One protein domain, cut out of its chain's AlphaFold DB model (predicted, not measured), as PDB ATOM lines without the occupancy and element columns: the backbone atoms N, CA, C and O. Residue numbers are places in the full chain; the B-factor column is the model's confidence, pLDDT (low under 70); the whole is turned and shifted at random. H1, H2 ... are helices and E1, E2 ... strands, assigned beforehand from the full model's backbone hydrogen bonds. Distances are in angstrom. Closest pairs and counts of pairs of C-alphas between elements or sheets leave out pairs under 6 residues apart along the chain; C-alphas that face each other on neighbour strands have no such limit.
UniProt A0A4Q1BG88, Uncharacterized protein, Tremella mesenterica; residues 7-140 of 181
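Overview. This is residues 7 to 140 of the 181 residues of an uncharacterized protein of Tremella mesenterica (UniProt A0A4Q1BG88). A long, twisted sheet of four strands forms the middle layer of a rod-shaped domain: the long helix H1 and the shorter H3 run side by side over one face, with the small H2 near one end of that layer, and the short helix H4 crosses the other face. The long hairpin of E1 and E2 forms the inner part of the sheet, with E3 and E4 at its edges. The printed part has 134 residues, with four named helices and four named strands in the order E1 E2 H1 H2 H3 E3 H4 E4, and its class is mixed, helices and strands. The sheet order is E3 E1 E2 E4, mixed; the whole is compact, with a radius of gyration of the C-alphas of 16.1 A and spans of 54 by 26 by 19 A.

Arrangement. E1, residues 7 to 20, and E2, residues 23 to 38, form a hairpin, antiparallel at 167 degrees, with N 14 and O 29 within hydrogen-bond range at 2.9 A. H1, residues 49 to 75, lies over E2 and E4, residues 131 to 139, at a height over the sheet of 8.6 A; it runs along the strands, and its closest C-alphas to E4 are Ala 61 and Phe 134, 5.6 A apart. H2, residues 79 to 85, touches residues 71 to 75 of H1 alone, at a steep tilt of 51 degrees, opposite ways; the closest C-alphas are those of Asn 75 and Thr 81, 7.3 A apart. H3, residues 87 to 100, touches H1 at a shallow tilt of 24 degrees, opposite ways, with the C-alphas of His 67 and Phe 89 closest at 5.6 A. H1, H2 and H3 lie on the same face of the sheet. E3, residues 109 to 115, is parallel to E1 at 16 degrees, with N 112 and O 11 2.8 A apart. H4, residues 118 to 125, is on the opposite face and runs across the strands, at 86 degrees to E1 on the local plane; it is apart from H1, H2 and H3. E3, H4 and E4 make a split strand-helix-strand unit, two strands running the same way with E1 and E2 between them, and its crossover is right-handed. E4 is antiparallel to E2 at 170 degrees, with N 134 and O 28 2.8 A apart. In H1, H2, H3 and H4 every O i to N i+4 pair is within hydrogen-bond range.

Along the chain. E1 begins at C-alpha 7, (-12.653, -15.631, -44.951), and is 40.6 A long; E2 is 46.2 A. H1 runs 36.9 A from C-alpha 49, (-19.707, -12.369, -35.433). E4, 27.0 A, ends at C-alpha 139, (-4.197, 22.954, -25.108).

Size, cuts and confidence. The C-alphas of Thr 39 and Asp 78, the two farthest apart, are 54.6 A from each other. The printed part has no cut and no long link. The mean pLDDT of the printed part is 92.4; residues 103 to 104 are under 70.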
ATOM      1  N   THR A   7     -13.504 -16.815 -45.125       92.31
ATOM      2  CA  THR A   7     -12.653 -15.631 -44.951       92.31
ATOM      3  C   THR A   7     -12.212 -15.494 -43.496       92.31
ATOM      4  O   THR A   7     -13.046 -15.520 -42.587       92.31
ATOM      5  N   GLN A   8     -10.910 -15.315 -43.296       92.81
ATOM      6  CA  GLN A   8     -10.297 -14.923 -42.033       92.81
ATOM      7  C   GLN A   8     -10.167 -13.404 -41.958       92.81
ATOM      8  O   GLN A   8     -10.004 -12.729 -42.977       92.81
ATOM      9  N   TYR A   9     -10.203 -12.876 -40.740       93.88
ATOM     10  CA  TYR A   9     -10.153 -11.443 -40.485       93.88
ATOM     11  C   TYR A   9      -9.065 -11.084 -39.478       93.88
ATOM     12  O   TYR A   9      -8.570 -11.907 -38.702       93.88
ATOM     13  N   LYS A  10      -8.690  -9.810 -39.488       94.81
ATOM     14  CA  LYS A  10      -7.774  -9.223 -38.528       94.81
ATOM     15  C   LYS A  10      -8.321  -7.908 -38.015       94.81
ATOM     16  O   LYS A  10      -8.642  -7.017 -38.801       94.81
ATOM     17  N   ILE A  11      -8.358  -7.799 -36.697       96.19
ATOM     18  CA  ILE A  11      -8.580  -6.560 -35.976       96.19
ATOM     19  C   ILE A  11      -7.208  -5.933 -35.749       96.19
ATOM     20  O   ILE A  11      -6.353  -6.520 -35.088       96.19
ATOM     21  N   SER A  12      -6.966  -4.765 -36.330       97.25
ATOM     22  CA  SER A  12      -5.736  -4.000 -36.096       97.25
ATOM     23  C   SER A  12      -6.072  -2.752 -35.306       97.25
ATOM     24  O   SER A  12      -7.018  -2.054 -35.660       97.25
ATOM     25  N   ALA A  13      -5.303  -2.474 -34.264       98.00
ATOM     26  CA  ALA A  13      -5.530  -1.351 -33.374       98.00
ATOM     27  C   ALA A  13      -4.257  -0.537 -33.155       98.00
ATOM     28  O   ALA A  13      -3.140  -1.068 -33.170       98.00
ATOM     29  N   THR A  14      -4.447   0.757 -32.926       98.56
ATOM     30  CA  THR A  14      -3.364   1.673 -32.599       98.56
ATOM     31  C   THR A  14      -3.807   2.795 -31.675       98.56
ATOM     32  O   THR A  14      -4.981   3.166 -31.653       98.56
ATOM     33  N   ALA A  15      -2.851   3.353 -30.939       98.19
ATOM     34  CA  ALA A  15      -3.007   4.613 -30.234       98.19
ATOM     35  C   ALA A  15      -1.766   5.491 -30.402       98.19
ATOM     36  O   ALA A  15      -0.647   4.995 -30.551       98.19
ATOM     37  N   SER A  16      -1.985   6.800 -30.337       97.94
ATOM     38  CA  SER A  16      -0.954   7.828 -30.335       97.94
ATOM     39  C   SER A  16      -1.245   8.858 -29.254       97.94
ATOM     40  O   SER A  16      -2.391   9.256 -29.040       97.94
ATOM     41  N   ALA A  17      -0.191   9.299 -28.575       96.94
ATOM     42  CA  ALA A  17      -0.259  10.352 -27.577       96.94
ATOM     43  C   ALA A  17       0.955  11.272 -27.720       96.94
ATOM     44  O   ALA A  17       2.090  10.862 -27.470       96.94
ATOM     45  N   ARG A  18       0.728  12.520 -28.130       95.00
ATOM     46  CA  ARG A  18       1.806  13.470 -28.444       95.00
ATOM     47  C   ARG A  18       1.440  14.901 -28.094       95.00
ATOM     48  O   ARG A  18       0.270  15.214 -27.915       95.00
ATOM     49  N   ILE A  19       2.448  15.762 -28.012       93.50
ATOM     50  CA  ILE A  19       2.265  17.209 -27.900       93.50
ATOM     51  C   ILE A  19       2.649  17.859 -29.228       93.50
ATOM     52  O   ILE A  19       3.761  17.669 -29.717       93.50
ATOM     53  N   GLU A  20       1.749  18.666 -29.777       90.38
ATOM     54  CA  GLU A  20       1.984  19.520 -30.939       90.38
ATOM     55  C   GLU A  20       1.582  20.951 -30.576       90.38
ATOM     56  O   GLU A  20       0.440  21.182 -30.200       90.38
ATOM     57  N   ASN A  21       2.500  21.920 -30.675       86.69
ATOM     58  CA  ASN A  21       2.214  23.344 -30.416       86.69
ATOM     59  C   ASN A  21       1.435  23.598 -29.111       86.69
ATOM     60  O   ASN A  21       0.443  24.319 -29.101       86.69
ATOM     61  N   ASP A  22       1.885  22.992 -28.014       87.06
ATOM     62  CA  ASP A  22       1.290  23.122 -26.676       87.06
ATOM     63  C   ASP A  22      -0.063  22.426 -26.493       87.06
ATOM     64  O   ASP A  22      -0.651  22.472 -25.407       87.06
ATOM     65  N   THR A  23      -0.511  21.706 -27.515       91.50
ATOM     66  CA  THR A  23      -1.707  20.880 -27.504       91.50
ATOM     67  C   THR A  23      -1.322  19.420 -27.332       91.50
ATOM     68  O   THR A  23      -0.646  18.832 -28.175       91.50
ATOM     69  N   ALA A  24      -1.751  18.818 -26.222       94.19
ATOM     70  CA  ALA A  24      -1.777  17.370 -26.096       94.19
ATOM     71  C   ALA A  24      -2.825  16.813 -27.051       94.19
ATOM     72  O   ALA A  24      -3.968  17.268 -27.050       94.19
ATOM     73  N   LYS A  25      -2.430  15.804 -27.815       95.88
ATOM     74  CA  LYS A  25      -3.255  15.121 -28.790       95.88
ATOM     75  C   LYS A  25      -3.242  13.624 -28.518       95.88
ATOM     76  O   LYS A  25      -2.174  13.009 -28.478       95.88
ATOM     77  N   LEU A  26      -4.430  13.070 -28.315       97.62
ATOM     78  CA  LEU A  26      -4.677  11.655 -28.076       97.62
ATOM     79  C   LEU A  26      -5.524  11.118 -29.222       97.62
ATOM     80  O   LEU A  26      -6.597  11.646 -29.503       97.62
ATOM     81  N   GLU A  27      -5.038  10.081 -29.883       98.25
ATOM     82  CA  GLU A  27      -5.714   9.448 -31.011       98.25
ATOM     83  C   GLU A  27      -5.702   7.934 -30.819       98.25
ATOM     84  O   GLU A  27      -4.730   7.376 -30.306       98.25
ATOM     85  N   ALA A  28      -6.764   7.262 -31.241       98.50
ATOM     86  CA  ALA A  28      -6.809   5.809 -31.322       98.50
ATOM     87  C   ALA A  28      -7.654   5.376 -32.520       98.50
ATOM     88  O   ALA A  28      -8.573   6.084 -32.933       98.50
ATOM     89  N   ALA A  29      -7.324   4.226 -33.095       98.44
ATOM     90  CA  ALA A  29      -8.065   3.668 -34.215       98.44
ATOM     91  C   ALA A  29      -8.079   2.144 -34.165       98.44
ATOM     92  O   ALA A  29      -7.108   1.518 -33.735       98.44
ATOM     93  N   TRP A  30      -9.164   1.563 -34.665       98.25
ATOM     94  CA  TRP A  30      -9.369   0.124 -34.792       98.25
ATOM     95  C   TRP A  30      -9.898  -0.162 -36.184       98.25
ATOM     96  O   TRP A  30     -10.744   0.574 -36.677       98.25
ATOM     97  N   SER A  31      -9.418  -1.214 -36.831       97.69
ATOM     98  CA  SER A  31      -9.936  -1.640 -38.130       97.69
ATOM     99  C   SER A  31     -10.154  -3.135 -38.168       97.69
ATOM    100  O   SER A  31      -9.373  -3.885 -37.584       97.69
ATOM    101  N   LEU A  32     -11.171  -3.553 -38.908       96.38
ATOM    102  CA  LEU A  32     -11.440  -4.941 -39.246       96.38
ATOM    103  C   LEU A  32     -11.177  -5.137 -40.741       96.38
ATOM    104  O   LEU A  32     -11.818  -4.508 -41.577       96.38
ATOM    105  N   ALA A  33     -10.238  -6.014 -41.088       95.06
ATOM    106  CA  ALA A  33      -9.897  -6.292 -42.481       95.06
ATOM    107  C   ALA A  33      -9.821  -7.800 -42.759       95.06
ATOM    108  O   ALA A  33      -9.353  -8.551 -41.898       95.06
ATOM    109  N   PRO A  34     -10.238  -8.266 -43.950       94.12
ATOM    110  CA  PRO A  34     -10.005  -9.643 -44.367       94.12
ATOM    111  C   PRO A  34      -8.504  -9.886 -44.588       94.12
ATOM    112  O   PRO A  34      -7.794  -9.010 -45.082       94.12
ATOM    113  N   THR A  35      -8.011 -11.073 -44.236       90.19
ATOM    114  CA  THR A  35      -6.585 -11.427 -44.363       90.19
ATOM    115  C   THR A  35      -6.329 -12.538 -45.365       90.19
ATOM    116  O   THR A  35      -5.537 -12.367 -46.289       90.19
ATOM    117  N   ALA A  36      -6.974 -13.684 -45.178       86.56
ATOM    118  CA  ALA A  36      -6.774 -14.878 -45.985       86.56
ATOM    119  C   ALA A  36      -8.068 -15.690 -46.072       86.56
ATOM    120  O   ALA A  36      -9.035 -15.432 -45.357       86.56
ATOM    121  N   GLU A  37      -8.072 -16.694 -46.939       92.06
ATOM    122  CA  GLU A  37      -9.113 -17.715 -46.965       92.06
ATOM    123  C   GLU A  37      -8.585 -19.023 -46.378       92.06
ATOM    124  O   GLU A  37      -7.408 -19.361 -46.514       92.06
ATOM    125  N   THR A  38      -9.473 -19.782 -45.750       88.75
ATOM    126  CA  THR A  38      -9.195 -21.116 -45.220       88.75
ATOM    127  C   THR A  38     -10.282 -22.094 -45.642       88.75
ATOM    128  O   THR A  38     -11.437 -21.723 -45.823       88.75
ATOM    129  N   THR A  39      -9.925 -23.365 -45.805       91.19
ATOM    130  CA  THR A  39     -10.886 -24.462 -46.013       91.19
ATOM    131  C   THR A  39     -11.221 -25.185 -44.708       91.19
ATOM    132  O   THR A  39     -11.966 -26.163 -44.726       91.19
ATOM    133  N   ASP A  40     -10.638 -24.757 -43.582       89.38
ATOM    134  CA  ASP A  40     -10.898 -25.324 -42.261       89.38
ATOM    135  C   ASP A  40     -12.223 -24.778 -41.699       89.38
ATOM    136  O   ASP A  40     -12.309 -23.588 -41.382       89.38
ATOM    137  N   PRO A  41     -13.259 -25.621 -41.534       85.94
ATOM    138  CA  PRO A  41     -14.549 -25.183 -41.013       85.94
ATOM    139  C   PRO A  41     -14.498 -24.736 -39.548       85.94
ATOM    140  O   PRO A  41     -15.398 -24.024 -39.118       85.94
ATOM    141  N   SER A  42     -13.469 -25.109 -38.777       86.94
ATOM    142  CA  SER A  42     -13.294 -24.629 -37.398       86.94
ATOM    143  C   SER A  42     -12.870 -23.158 -37.315       86.94
ATOM    144  O   SER A  42     -12.947 -22.548 -36.250       86.94
ATOM    145  N   GLN A  43     -12.428 -22.594 -38.440       85.62
ATOM    146  CA  GLN A  43     -12.008 -21.201 -38.582       85.62
ATOM    147  C   GLN A  43     -13.083 -20.338 -39.257       85.62
ATOM    148  O   GLN A  43     -12.834 -19.174 -39.566       85.62
ATOM    149  N   ALA A  44     -14.265 -20.900 -39.519       85.88
ATOM    150  CA  ALA A  44     -15.388 -20.150 -40.055       85.88
ATOM    151  C   ALA A  44     -15.958 -19.219 -38.975       85.88
ATOM    152  O   ALA A  44     -16.303 -19.664 -37.882       85.88
ATOM    153  N   HIS A  45     -16.090 -17.931 -39.290       83.94
ATOM    154  CA  HIS A  45     -16.769 -16.983 -38.411       83.94
ATOM    155  C   HIS A  45     -18.268 -17.307 -38.329       83.94
ATOM    156  O   HIS A  45     -18.876 -17.781 -39.295       83.94
ATOM    157  N   LYS A  46     -18.887 -17.037 -37.176       85.44
ATOM    158  CA  LYS A  46     -20.346 -17.163 -37.028       85.44
ATOM    159  C   LYS A  46     -21.064 -16.061 -37.830       85.44
ATOM    160  O   LYS A  46     -20.471 -15.001 -38.028       85.44
ATOM    161  N   PRO A  47     -22.331 -16.266 -38.247       81.88
ATOM    162  CA  PRO A  47     -23.072 -15.299 -39.064       81.88
ATOM    163  C   PRO A  47     -23.085 -13.869 -38.510       81.88
ATOM    164  O   PRO A  47     -22.852 -12.934 -39.266       81.88
ATOM    165  N   ASP A  48     -23.260 -13.713 -37.197       89.75
ATOM    166  CA  ASP A  48     -23.400 -12.398 -36.553       89.75
ATOM    167  C   ASP A  48     -22.067 -11.867 -35.982       89.75
ATOM    168  O   ASP A  48     -21.988 -10.753 -35.469       89.75
ATOM    169  N   GLN A  49     -20.983 -12.641 -36.104       91.19
ATOM    170  CA  GLN A  49     -19.707 -12.369 -35.433       91.19
ATOM    171  C   GLN A  49     -19.063 -11.053 -35.885       91.19
ATOM    172  O   GLN A  49     -18.448 -10.350 -35.089       91.19
ATOM    173  N   LEU A  50     -19.170 -10.720 -37.173       92.31
ATOM    174  CA  LEU A  50     -18.573  -9.493 -37.703       92.31
ATOM    175  C   LEU A  50     -19.327  -8.250 -37.222       92.31
ATOM    176  O   LEU A  50     -18.706  -7.213 -37.005       92.31
ATOM    177  N   ASP A  51     -20.639  -8.359 -37.022       93.00
ATOM    178  CA  ASP A  51     -21.449  -7.264 -36.494       93.00
ATOM    179  C   ASP A  51     -21.177  -7.059 -34.999       93.00
ATOM    180  O   ASP A  51     -20.977  -5.925 -34.571       93.00
ATOM    181  N   GLU A  52     -21.030  -8.142 -34.227       94.06
ATOM    182  CA  GLU A  52     -20.572  -8.086 -32.831       94.06
ATOM    183  C   GLU A  52     -19.192  -7.418 -32.700       94.06
ATOM    184  O   GLU A  52     -18.986  -6.574 -31.824       94.06
ATOM    185  N   ILE A  53     -18.251  -7.738 -33.599       94.50
ATOM    186  CA  ILE A  53     -16.922  -7.109 -33.618       94.50
ATOM    187  C   ILE A  53     -17.028  -5.612 -33.915       94.50
ATOM    188  O   ILE A  53     -16.360  -4.813 -33.260       94.50
ATOM    189  N   ARG A  54     -17.864  -5.209 -34.878       94.88
ATOM    190  CA  ARG A  54     -18.069  -3.790 -35.208       94.88
ATOM    191  C   ARG A  54     -18.654  -3.010 -34.041       94.88
ATOM    192  O   ARG A  54     -18.158  -1.928 -33.744       94.88
ATOM    193  N   GLU A  55     -19.662  -3.551 -33.361       95.31
ATOM    194  CA  GLU A  55     -20.205  -2.924 -32.148       95.31
ATOM    195  C   GLU A  55     -19.140  -2.841 -31.046       95.31
ATOM    196  O   GLU A  55     -18.932  -1.781 -30.461       95.31
ATOM    197  N   SER A  56     -18.356  -3.903 -30.859       95.81
ATOM    198  CA  SER A  56     -17.251  -3.912 -29.893       95.81
ATOM    199  C   SER A  56     -16.178  -2.858 -30.207       95.81
ATOM    200  O   SER A  56     -15.635  -2.240 -29.293       95.81
ATOM    201  N   MET A  57     -15.873  -2.592 -31.484       95.88
ATOM    202  CA  MET A  57     -14.951  -1.512 -31.869       95.88
ATOM    203  C   MET A  57     -15.503  -0.117 -31.522       95.88
ATOM    204  O   MET A  57     -14.733   0.756 -31.118       95.88
ATOM    205  N   LYS A  58     -16.823   0.096 -31.609       95.44
ATOM    206  CA  LYS A  58     -17.458   1.349 -31.155       95.44
ATOM    207  C   LYS A  58     -17.366   1.511 -29.638       95.44
ATOM    208  O   LYS A  58     -17.110   2.614 -29.143       95.44
ATOM    209  N   ASP A  59     -17.517   0.418 -28.893       95.94
ATOM    210  CA  ASP A  59     -17.326   0.420 -27.441       95.94
ATOM    211  C   ASP A  59     -15.876   0.759 -27.068       95.94
ATOM    212  O   ASP A  59     -15.641   1.574 -26.173       95.94
ATOM    213  N   LEU A  60     -14.889   0.235 -27.806       97.19
ATOM    214  CA  LEU A  60     -13.476   0.593 -27.619       97.19
ATOM    215  C   LEU A  60     -13.213   2.091 -27.838       97.19
ATOM    216  O   LEU A  60     -12.492   2.702 -27.046       97.19
ATOM    217  N   ALA A  61     -13.839   2.711 -28.843       95.06
ATOM    218  CA  ALA A  61     -13.761   4.161 -29.036       95.06
ATOM    219  C   ALA A  61     -14.359   4.933 -27.841       95.06
ATOM    220  O   ALA A  61     -13.813   5.953 -27.410       95.06
ATOM    221  N   THR A  62     -15.437   4.412 -27.247       95.56
ATOM    222  CA  THR A  62     -16.036   4.974 -26.028       95.56
ATOM    223  C   THR A  62     -15.100   4.846 -24.822       95.56
ATOM    224  O   THR A  62     -14.947   5.805 -24.063       95.56
ATOM    225  N   PHE A  63     -14.417   3.712 -24.646       96.19
ATOM    226  CA  PHE A  63     -13.437   3.548 -23.566       96.19
ATOM    227  C   PHE A  63     -12.200   4.431 -23.756       96.19
ATOM    228  O   PHE A  63     -11.737   5.050 -22.798       96.19
ATOM    229  N   ALA A  64     -11.708   4.590 -24.987       96.94
ATOM    230  CA  ALA A  64     -10.617   5.520 -25.278       96.94
ATOM    231  C   ALA A  64     -10.975   6.967 -24.904       96.94
ATOM    232  O   ALA A  64     -10.129   7.687 -24.370       96.94
ATOM    233  N   SER A  65     -12.239   7.365 -25.080       95.06
ATOM    234  CA  SER A  65     -12.747   8.647 -24.580       95.06
ATOM    235  C   SER A  65     -12.633   8.773 -23.058       95.06
ATOM    236  O   SER A  65     -12.140   9.783 -22.558       95.06
ATOM    237  N   GLN A  66     -12.981   7.724 -22.307       94.19
ATOM    238  CA  GLN A  66     -12.853   7.709 -20.845       94.19
ATOM    239  C   GLN A  66     -11.387   7.784 -20.391       94.19
ATOM    240  O   GLN A  66     -11.061   8.537 -19.468       94.19
ATOM    241  N   HIS A  67     -10.484   7.055 -21.057       94.31
ATOM    242  CA  HIS A  67      -9.043   7.126 -20.782       94.31
ATOM    243  C   HIS A  67      -8.470   8.500 -21.096       94.31
ATOM    244  O   HIS A  67      -7.704   9.042 -20.298       94.31
ATOM    245  N   SER A  68      -8.870   9.083 -22.227       95.31
ATOM    246  CA  SER A  68      -8.496  10.442 -22.606       95.31
ATOM    247  C   SER A  68      -8.955  11.447 -21.560       95.31
ATOM    248  O   SER A  68      -8.141  12.215 -21.052       95.31
ATOM    249  N   GLN A  69     -10.226  11.394 -21.158       91.94
ATOM    250  CA  GLN A  69     -10.773  12.284 -20.142       91.94
ATOM    251  C   GLN A  69     -10.012  12.143 -18.818       91.94
ATOM    252  O   GLN A  69      -9.576  13.132 -18.228       91.94
ATOM    253  N   SER A  70      -9.765  10.909 -18.375       89.62
ATOM    254  CA  SER A  70      -8.983  10.639 -17.169       89.62
ATOM    255  C   SER A  70      -7.560  11.203 -17.257       89.62
ATOM    256  O   SER A  70      -7.060  11.795 -16.292       89.62
ATOM    257  N   LEU A  71      -6.896  11.068 -18.406       91.62
ATOM    258  CA  LEU A  71      -5.541  11.577 -18.600       91.62
ATOM    259  C   LEU A  71      -5.511  13.110 -18.682       91.62
ATOM    260  O   LEU A  71      -4.712  13.745 -17.987       91.62
ATOM    261  N   LEU A  72      -6.360  13.700 -19.521       90.31
ATOM    262  CA  LEU A  72      -6.350  15.122 -19.845       90.31
ATOM    263  C   LEU A  72      -6.964  15.976 -18.736       90.31
ATOM    264  O   LEU A  72      -6.422  17.037 -18.435       90.31
ATOM    265  N   GLU A  73      -8.056  15.554 -18.101       81.31
ATOM    266  CA  GLU A  73      -8.738  16.368 -17.085       81.31
ATOM    267  C   GLU A  73      -8.149  16.160 -15.689       81.31
ATOM    268  O   GLU A  73      -7.868  17.134 -14.988       81.31
ATOM    269  N   ASN A  74      -7.896  14.910 -15.299       78.31
ATOM    270  CA  ASN A  74      -7.540  14.593 -13.912       78.31
ATOM    271  C   ASN A  74      -6.031  14.495 -13.682       78.31
ATOM    272  O   ASN A  74      -5.547  14.781 -12.586       78.31
ATOM    273  N   ASN A  75      -5.279  14.086 -14.703       76.56
ATOM    274  CA  ASN A  75      -3.897  13.661 -14.516       76.56
ATOM    275  C   ASN A  75      -2.847  14.567 -15.152       76.56
ATOM    276  O   ASN A  75      -1.697  14.461 -14.728       76.56
ATOM    277  N   SER A  76      -3.224  15.460 -16.075       80.81
ATOM    278  CA  SER A  76      -2.303  16.299 -16.855       80.81
ATOM    279  C   SER A  76      -2.662  17.785 -16.740       80.81
ATOM    280  O   SER A  76      -3.522  18.306 -17.459       80.81
ATOM    281  N   LYS A  77      -2.010  18.478 -15.801       81.50
ATOM    282  CA  LYS A  77      -2.187  19.929 -15.591       81.50
ATOM    283  C   LYS A  77      -1.325  20.768 -16.537       81.50
ATOM    284  O   LYS A  77      -1.707  21.882 -16.879       81.50
ATOM    285  N   ASP A  78      -0.212  20.202 -16.981       86.56
ATOM    286  CA  ASP A  78       0.797  20.815 -17.835       86.56
ATOM    287  C   ASP A  78       1.429  19.760 -18.760       86.56
ATOM    288  O   ASP A  78       1.141  18.560 -18.670       86.56
ATOM    289  N   LYS A  79       2.300  20.230 -19.660       88.94
ATOM    290  CA  LYS A  79       2.992  19.409 -20.663       88.94
ATOM    291  C   LYS A  79       3.897  18.348 -20.039       88.94
ATOM    292  O   LYS A  79       3.957  17.233 -20.539       88.94
ATOM    293  N   GLU A  80       4.594  18.687 -18.959       88.62
ATOM    294  CA  GLU A  80       5.538  17.781 -18.297       88.62
ATOM    295  C   GLU A  80       4.799  16.594 -17.670       88.62
ATOM    296  O   GLU A  80       5.150  15.427 -17.870       88.62
ATOM    297  N   THR A  81       3.703  16.883 -16.973       89.44
ATOM    298  CA  THR A  81       2.854  15.857 -16.377       89.44
ATOM    299  C   THR A  81       2.183  15.000 -17.453       89.44
ATOM    300  O   THR A  81       2.048  13.791 -17.274       89.44
ATOM    301  N   PHE A  82       1.789  15.588 -18.586       93.38
ATOM    302  CA  PHE A  82       1.271  14.820 -19.720       93.38
ATOM    303  C   PHE A  82       2.322  13.866 -20.296       93.38
ATOM    304  O   PHE A  82       2.061  12.672 -20.417       93.38
ATOM    305  N   GLU A  83       3.518  14.365 -20.616       91.06
ATOM    306  CA  GLU A  83       4.597  13.566 -21.212       91.06
ATOM    307  C   GLU A  83       4.990  12.379 -20.331       91.06
ATOM    308  O   GLU A  83       5.201  11.274 -20.831       91.06
ATOM    309  N   THR A  84       5.015  12.577 -19.013       90.12
ATOM    310  CA  THR A  84       5.309  11.500 -18.061       90.12
ATOM    311  C   THR A  84       4.179  10.490 -17.921       90.12
ATOM    312  O   THR A  84       4.461   9.356 -17.557       90.12
ATOM    313  N   LYS A  85       2.920  10.845 -18.217       92.12
ATOM    314  CA  LYS A  85       1.740   9.992 -17.977       92.12
ATOM    315  C   LYS A  85       1.036   9.489 -19.229       92.12
ATOM    316  O   LYS A  85       0.140   8.655 -19.112       92.12
ATOM    317  N   LYS A  86       1.417   9.946 -20.422       93.81
ATOM    318  CA  LYS A  86       0.751   9.584 -21.684       93.81
ATOM    319  C   LYS A  86       0.662   8.080 -21.937       93.81
ATOM    320  O   LYS A  86      -0.298   7.616 -22.547       93.81
ATOM    321  N   TYR A  87       1.602   7.303 -21.394       93.44
ATOM    322  CA  TYR A  87       1.578   5.842 -21.465       93.44
ATOM    323  C   TYR A  87       0.326   5.228 -20.821       93.44
ATOM    324  O   TYR A  87      -0.073   4.138 -21.207       93.44
ATOM    325  N   HIS A  88      -0.326   5.905 -19.867       92.81
ATOM    326  CA  HIS A  88      -1.571   5.417 -19.273       92.81
ATOM    327  C   HIS A  88      -2.705   5.335 -20.294       92.81
ATOM    328  O   HIS A  88      -3.482   4.388 -20.248       92.81
ATOM    329  N   PHE A  89      -2.775   6.289 -21.227       96.19
ATOM    330  CA  PHE A  89      -3.731   6.230 -22.327       96.19
ATOM    331  C   PHE A  89      -3.397   5.072 -23.274       96.19
ATOM    332  O   PHE A  89      -4.267   4.254 -23.554       96.19
ATOM    333  N   LEU A  90      -2.129   4.951 -23.691       96.94
ATOM    334  CA  LEU A  90      -1.684   3.882 -24.596       96.94
ATOM    335  C   LEU A  90      -1.966   2.487 -24.013       96.94
ATOM    336  O   LEU A  90      -2.597   1.660 -24.664       96.94
ATOM    337  N   ASN A  91      -1.573   2.265 -22.758       96.00
ATOM    338  CA  ASN A  91      -1.791   0.998 -22.063       96.00
ATOM    339  C   ASN A  91      -3.279   0.735 -21.801       96.00
ATOM    340  O   ASN A  91      -3.693  -0.419 -21.796       96.00
ATOM    341  N   GLY A  92      -4.080   1.779 -21.558       96.31
ATOM    342  CA  GLY A  92      -5.528   1.656 -21.389       96.31
ATOM    343  C   GLY A  92      -6.200   1.150 -22.663       96.31
ATOM    344  O   GLY A  92      -6.953   0.180 -22.613       96.31
ATOM    345  N   VAL A  93      -5.850   1.741 -23.808       97.62
ATOM    346  CA  VAL A  93      -6.359   1.318 -25.121       97.62
ATOM    347  C   VAL A  93      -5.926  -0.113 -25.460       97.62
ATOM    348  O   VAL A  93      -6.757  -0.913 -25.890       97.62
ATOM    349  N   GLU A  94      -4.656  -0.467 -25.236       97.44
ATOM    350  CA  GLU A  94      -4.160  -1.836 -25.449       97.44
ATOM    351  C   GLU A  94      -4.863  -2.852 -24.537       97.44
ATOM    352  O   GLU A  94      -5.268  -3.929 -24.977       97.44
ATOM    353  N   ALA A  95      -5.036  -2.514 -23.258       96.19
ATOM    354  CA  ALA A  95      -5.696  -3.390 -22.298       96.19
ATOM    355  C   ALA A  95      -7.169  -3.620 -22.656       96.19
ATOM    356  O   ALA A  95      -7.642  -4.753 -22.562       96.19
ATOM    357  N   ASP A  96      -7.885  -2.579 -23.088       96.75
ATOM    358  CA  ASP A  96      -9.273  -2.719 -23.524       96.75
ATOM    359  C   ASP A  96      -9.383  -3.560 -24.793       96.75
ATOM    360  O   ASP A  96     -10.261  -4.418 -24.855       96.75
ATOM    361  N   LEU A  97      -8.472  -3.395 -25.760       96.06
ATOM    362  CA  LEU A  97      -8.412  -4.257 -26.941       96.06
ATOM    363  C   LEU A  97      -8.294  -5.734 -26.542       96.06
ATOM    364  O   LEU A  97      -9.115  -6.551 -26.953       96.06
ATOM    365  N   ASN A  98      -7.296  -6.057 -25.717       93.81
ATOM    366  CA  ASN A  98      -7.010  -7.427 -25.294       93.81
ATOM    367  C   ASN A  98      -8.142  -8.026 -24.447       93.81
ATOM    368  O   ASN A  98      -8.381  -9.231 -24.482       93.81
ATOM    369  N   ARG A  99      -8.840  -7.192 -23.666       92.56
ATOM    370  CA  ARG A  99     -10.000  -7.623 -22.881       92.56
ATOM    371  C   ARG A  99     -11.207  -7.915 -23.769       92.56
ATOM    372  O   ARG A  99     -11.909  -8.883 -23.494       92.56
ATOM    373  N   THR A 100     -11.459  -7.067 -24.766       93.81
ATOM    374  CA  THR A 100     -12.634  -7.136 -25.648       93.81
ATOM    375  C   THR A 100     -12.506  -8.230 -26.704       93.81
ATOM    376  O   THR A 100     -13.489  -8.893 -27.020       93.81
ATOM    377  N   PHE A 101     -11.305  -8.441 -27.244       91.81
ATOM    378  CA  PHE A 101     -11.053  -9.439 -28.278       91.81
ATOM    379  C   PHE A 101     -10.068 -10.488 -27.775       91.81
ATOM    380  O   PHE A 101      -8.867 -10.413 -28.026       91.81
ATOM    381  N   GLN A 102     -10.588 -11.486 -27.063       84.00
ATOM    382  CA  GLN A 102      -9.800 -12.656 -26.695       84.00
ATOM    383  C   GLN A 102      -9.760 -13.636 -27.872       84.00
ATOM    384  O   GLN A 102     -10.804 -14.009 -28.411       84.00
ATOM    385  N   ASP A 103      -8.565 -14.098 -28.248       66.44
ATOM    386  CA  ASP A 103      -8.342 -14.956 -29.426       66.44
ATOM    387  C   ASP A 103      -9.196 -16.243 -29.439       66.44
ATOM    388  O   ASP A 103      -9.451 -16.822 -30.494       66.44
ATOM    389  N   SER A 104      -9.666 -16.714 -28.278       65.81
ATOM    390  CA  SER A 104     -10.527 -17.898 -28.174       65.81
ATOM    391  C   SER A 104     -12.006 -17.647 -28.481       65.81
ATOM    392  O   SER A 104     -12.743 -18.607 -28.705       65.81
ATOM    393  N   GLU A 105     -12.466 -16.396 -28.444       78.19
ATOM    394  CA  GLU A 105     -13.891 -16.056 -28.558       78.19
ATOM    395  C   GLU A 105     -14.331 -15.857 -30.015       78.19
ATOM    396  O   GLU A 105     -15.459 -16.208 -30.374       78.19
ATOM    397  N   TYR A 106     -13.417 -15.393 -30.873       86.81
ATOM    398  CA  TYR A 106     -13.690 -15.039 -32.267       86.81
ATOM    399  C   TYR A 106     -12.936 -15.955 -33.241       86.81
ATOM    400  O   TYR A 106     -11.801 -15.695 -33.635       86.81
ATOM    401  N   GLN A 107     -13.587 -17.039 -33.668       89.50
ATOM    402  CA  GLN A 107     -13.002 -17.995 -34.619       89.50
ATOM    403  C   GLN A 107     -12.649 -17.319 -35.948       89.50
ATOM    404  O   GLN A 107     -13.447 -16.550 -36.491       89.50
ATOM    405  N   GLY A 108     -11.456 -17.615 -36.473       88.56
ATOM    406  CA  GLY A 108     -10.968 -17.043 -37.730       88.56
ATOM    407  C   GLY A 108     -10.628 -15.551 -37.664       88.56
ATOM    408  O   GLY A 108     -10.410 -14.941 -38.712       88.56
ATOM    409  N   VAL A 109     -10.579 -14.958 -36.466       91.44
ATOM    410  CA  VAL A 109     -10.216 -13.556 -36.251       91.44
ATOM    411  C   VAL A 109      -8.928 -13.489 -35.447       91.44
ATOM    412  O   VAL A 109      -8.753 -14.198 -34.464       91.44
ATOM    413  N   SER A 110      -8.014 -12.632 -35.885       92.00
ATOM    414  CA  SER A 110      -6.759 -12.345 -35.187       92.00
ATOM    415  C   SER A 110      -6.724 -10.891 -34.744       92.00
ATOM    416  O   SER A 110      -7.353 -10.037 -35.367       92.00
ATOM    417  N   THR A 111      -5.967 -10.593 -33.695       94.38
ATOM    418  CA  THR A 111      -5.775  -9.229 -33.201       94.38
ATOM    419  C   THR A 111      -4.331  -8.775 -33.425       94.38
ATOM    420  O   THR A 111      -3.398  -9.579 -33.477       94.38
ATOM    421  N   ALA A 112      -4.125  -7.477 -33.625       95.19
ATOM    422  CA  ALA A 112      -2.802  -6.873 -33.622       95.19
ATOM    423  C   ALA A 112      -2.837  -5.474 -33.023       95.19
ATOM    424  O   ALA A 112      -3.728  -4.676 -33.316       95.19
ATOM    425  N   TRP A 113      -1.801  -5.178 -32.249       96.75
ATOM    426  CA  TRP A 113      -1.580  -3.894 -31.609       96.75
ATOM    427  C   TRP A 113      -0.299  -3.250 -32.129       96.75
ATOM    428  O   TRP A 113       0.706  -3.925 -32.364       96.75
ATOM    429  N   SER A 114      -0.335  -1.933 -32.300       96.88
ATOM    430  CA  SER A 114       0.834  -1.126 -32.637       96.88
ATOM    431  C   SER A 114       0.684   0.279 -32.073       96.88
ATOM    432  O   SER A 114      -0.401   0.851 -32.093       96.88
ATOM    433  N   VAL A 115       1.769   0.867 -31.588       96.38
ATOM    434  CA  VAL A 115       1.773   2.269 -31.153       96.38
ATOM    435  C   VAL A 115       2.157   3.146 -32.341       96.38
ATOM    436  O   VAL A 115       3.057   2.784 -33.098       96.38
ATOM    437  N   ASP A 116       1.480   4.283 -32.496       96.12
ATOM    438  CA  ASP A 116       1.757   5.281 -33.536       96.12
ATOM    439  C   ASP A 116       1.685   4.751 -34.989       96.12
ATOM    440  O   ASP A 116       2.450   5.182 -35.858       96.12
ATOM    441  N   ASP A 117       0.740   3.857 -35.308       97.31
ATOM    442  CA  ASP A 117       0.455   3.498 -36.704       97.31
ATOM    443  C   ASP A 117      -0.282   4.650 -37.402       97.31
ATOM    444  O   ASP A 117      -1.514   4.719 -37.469       97.31
ATOM    445  N   LEU A 118       0.507   5.575 -37.949       95.69
ATOM    446  CA  LEU A 118       0.014   6.751 -38.663       95.69
ATOM    447  C   LEU A 118      -0.873   6.389 -39.858       95.69
ATOM    448  O   LEU A 118      -1.743   7.179 -40.226       95.69
ATOM    449  N   SER A 119      -0.668   5.216 -40.467       96.50
ATOM    450  CA  SER A 119      -1.474   4.780 -41.603       96.50
ATOM    451  C   SER A 119      -2.888   4.420 -41.155       96.50
ATOM    452  O   SER A 119      -3.858   4.900 -41.741       96.50
ATOM    453  N   LEU A 120      -3.018   3.671 -40.058       97.19
ATOM    454  CA  LEU A 120      -4.310   3.312 -39.488       97.19
ATOM    455  C   LEU A 120      -5.036   4.537 -38.911       97.19
ATOM    456  O   LEU A 120      -6.231   4.708 -39.152       97.19
ATOM    457  N   LEU A 121      -4.318   5.447 -38.246       97.31
ATOM    458  CA  LEU A 121      -4.889   6.718 -37.781       97.31
ATOM    459  C   LEU A 121      -5.418   7.572 -38.943       97.31
ATOM    460  O   LEU A 121      -6.496   8.161 -38.843       97.31
ATOM    461  N   ALA A 122      -4.696   7.629 -40.065       96.56
ATOM    462  CA  ALA A 122      -5.142   8.353 -41.253       96.56
ATOM    463  C   ALA A 122      -6.406   7.731 -41.874       96.56
ATOM    464  O   ALA A 122      -7.314   8.469 -42.258       96.56
ATOM    465  N   ARG A 123      -6.496   6.394 -41.929       95.12
ATOM    466  CA  ARG A 123      -7.697   5.673 -42.393       95.12
ATOM    467  C   ARG A 123      -8.909   5.958 -41.506       95.12
ATOM    468  O   ARG A 123      -9.977   6.287 -42.021       95.12
ATOM    469  N   GLY A 124      -8.717   5.930 -40.185       93.69
ATOM    470  CA  GLY A 124      -9.755   6.269 -39.209       93.69
ATOM    471  C   GLY A 124     -10.278   7.697 -39.375       93.69
ATOM    472  O   GLY A 124     -11.482   7.907 -39.510       93.69
ATOM    473  N   LYS A 125      -9.380   8.684 -39.498       94.06
ATOM    474  CA  LYS A 125      -9.757  10.077 -39.819       94.06
ATOM    475  C   LYS A 125     -10.500  10.206 -41.145       94.06
ATOM    476  O   LYS A 125     -11.416  11.019 -41.268       94.06
ATOM    477  N   GLY A 126     -10.097   9.412 -42.133       93.19
ATOM    478  CA  GLY A 126     -10.736   9.328 -43.442       93.19
ATOM    479  C   GLY A 126     -12.121   8.677 -43.427       93.19
ATOM    480  O   GLY A 126     -12.790   8.712 -44.457       93.19
ATOM    481  N   LYS A 127     -12.564   8.127 -42.282       88.81
ATOM    482  CA  LYS A 127     -13.822   7.380 -42.125       88.81
ATOM    483  C   LYS A 127     -13.933   6.228 -43.120       88.81
ATOM    484  O   LYS A 127     -14.977   6.027 -43.744       88.81
ATOM    485  N   GLU A 128     -12.831   5.513 -43.314       92.38
ATOM    486  CA  GLU A 128     -12.843   4.297 -44.118       92.38
ATOM    487  C   GLU A 128     -13.819   3.276 -43.517       92.38
ATOM    488  O   GLU A 128     -14.009   3.217 -42.302       92.38
ATOM    489  N   ALA A 129     -14.456   2.477 -44.375       89.44
ATOM    490  CA  ALA A 129     -15.331   1.406 -43.919       89.44
ATOM    491  C   ALA A 129     -14.583   0.451 -42.973       89.44
ATOM    492  O   ALA A 129     -13.375   0.243 -43.104       89.44
ATOM    493  N   ASP A 130     -15.321  -0.111 -42.015       92.50
ATOM    494  CA  ASP A 130     -14.799  -1.053 -41.021       92.50
ATOM    495  C   ASP A 130     -13.598  -0.507 -40.216       92.50
ATOM    496  O   ASP A 130     -12.769  -1.278 -39.730       92.50
ATOM    497  N   THR A 131     -13.496   0.822 -40.076       96.62
ATOM    498  CA  THR A 131     -12.485   1.497 -39.255       96.62
ATOM    499  C   THR A 131     -13.148   2.479 -38.293       96.62
ATOM    500  O   THR A 131     -13.810   3.425 -38.714       96.62
ATOM    501  N   GLU A 132     -12.928   2.277 -36.999       97.19
ATOM    502  CA  GLU A 132     -13.377   3.164 -35.930       97.19
ATOM    503  C   GLU A 132     -12.234   4.066 -35.463       97.19
ATOM    504  O   GLU A 132     -11.063   3.675 -35.470       97.19
ATOM    505  N   TYR A 133     -12.578   5.288 -35.062       97.62
ATOM    506  CA  TYR A 133     -11.606   6.329 -34.750       97.62
ATOM    507  C   TYR A 133     -12.023   7.165 -33.544       97.62
ATOM    508  O   TYR A 133     -13.180   7.561 -33.401       97.62
ATOM    509  N   PHE A 134     -11.038   7.479 -32.711       97.81
ATOM    510  CA  PHE A 134     -11.154   8.364 -31.566       97.81
ATOM    511  C   PHE A 134     -10.067   9.445 -31.622       97.81
ATOM    512  O   PHE A 134      -8.904   9.159 -31.909       97.81
ATOM    513  N   GLU A 135     -10.442  10.678 -31.281       97.19
ATOM    514  CA  GLU A 135      -9.532  11.816 -31.149       97.19
ATOM    515  C   GLU A 135      -9.973  12.723 -30.012       97.19
ATOM    516  O   GLU A 135     -11.162  12.986 -29.821       97.19
ATOM    517  N   SER A 136      -8.998  13.234 -29.274       95.81
ATOM    518  CA  SER A 136      -9.205  14.247 -28.256       95.81
ATOM    519  C   SER A 136      -7.956  15.101 -28.116       95.81
ATOM    520  O   SER A 136      -6.829  14.623 -28.269       95.81
ATOM    521  N   GLU A 137      -8.161  16.378 -27.823       94.50
ATOM    522  CA  GLU A 137      -7.082  17.339 -27.679       94.50
ATOM    523  C   GLU A 137      -7.309  18.274 -26.492       94.50
ATOM    524  O   GLU A 137      -8.441  18.589 -26.121       94.50
ATOM    525  N   LYS A 138      -6.209  18.721 -25.885       92.38
ATOM    526  CA  LYS A 138      -6.211  19.733 -24.827       92.38
ATOM    527  C   LYS A 138      -5.002  20.641 -24.979       92.38
ATOM    528  O   LYS A 138      -3.863  20.187 -24.894       92.38
ATOM    529  N   THR A 139      -5.250  21.935 -25.128       91.69
ATOM    530  CA  THR A 139      -4.197  22.954 -25.108       91.69
ATOM    531  C   THR A 139      -3.857  23.321 -23.671       91.69
ATOM    532  O   THR A 139      -4.736  23.704 -22.895       91.69
ATOM    533  N   PHE A 140      -2.585  23.193 -23.302       86.81
ATOM    534  CA  PHE A 140      -2.123  23.634 -21.991       86.81
ATOM    535  C   PHE A 140      -1.958  25.156 -21.987       86.81
ATOM    536  O   PHE A 140      -1.449  25.713 -22.962       86.81
TER     537      PHE A 140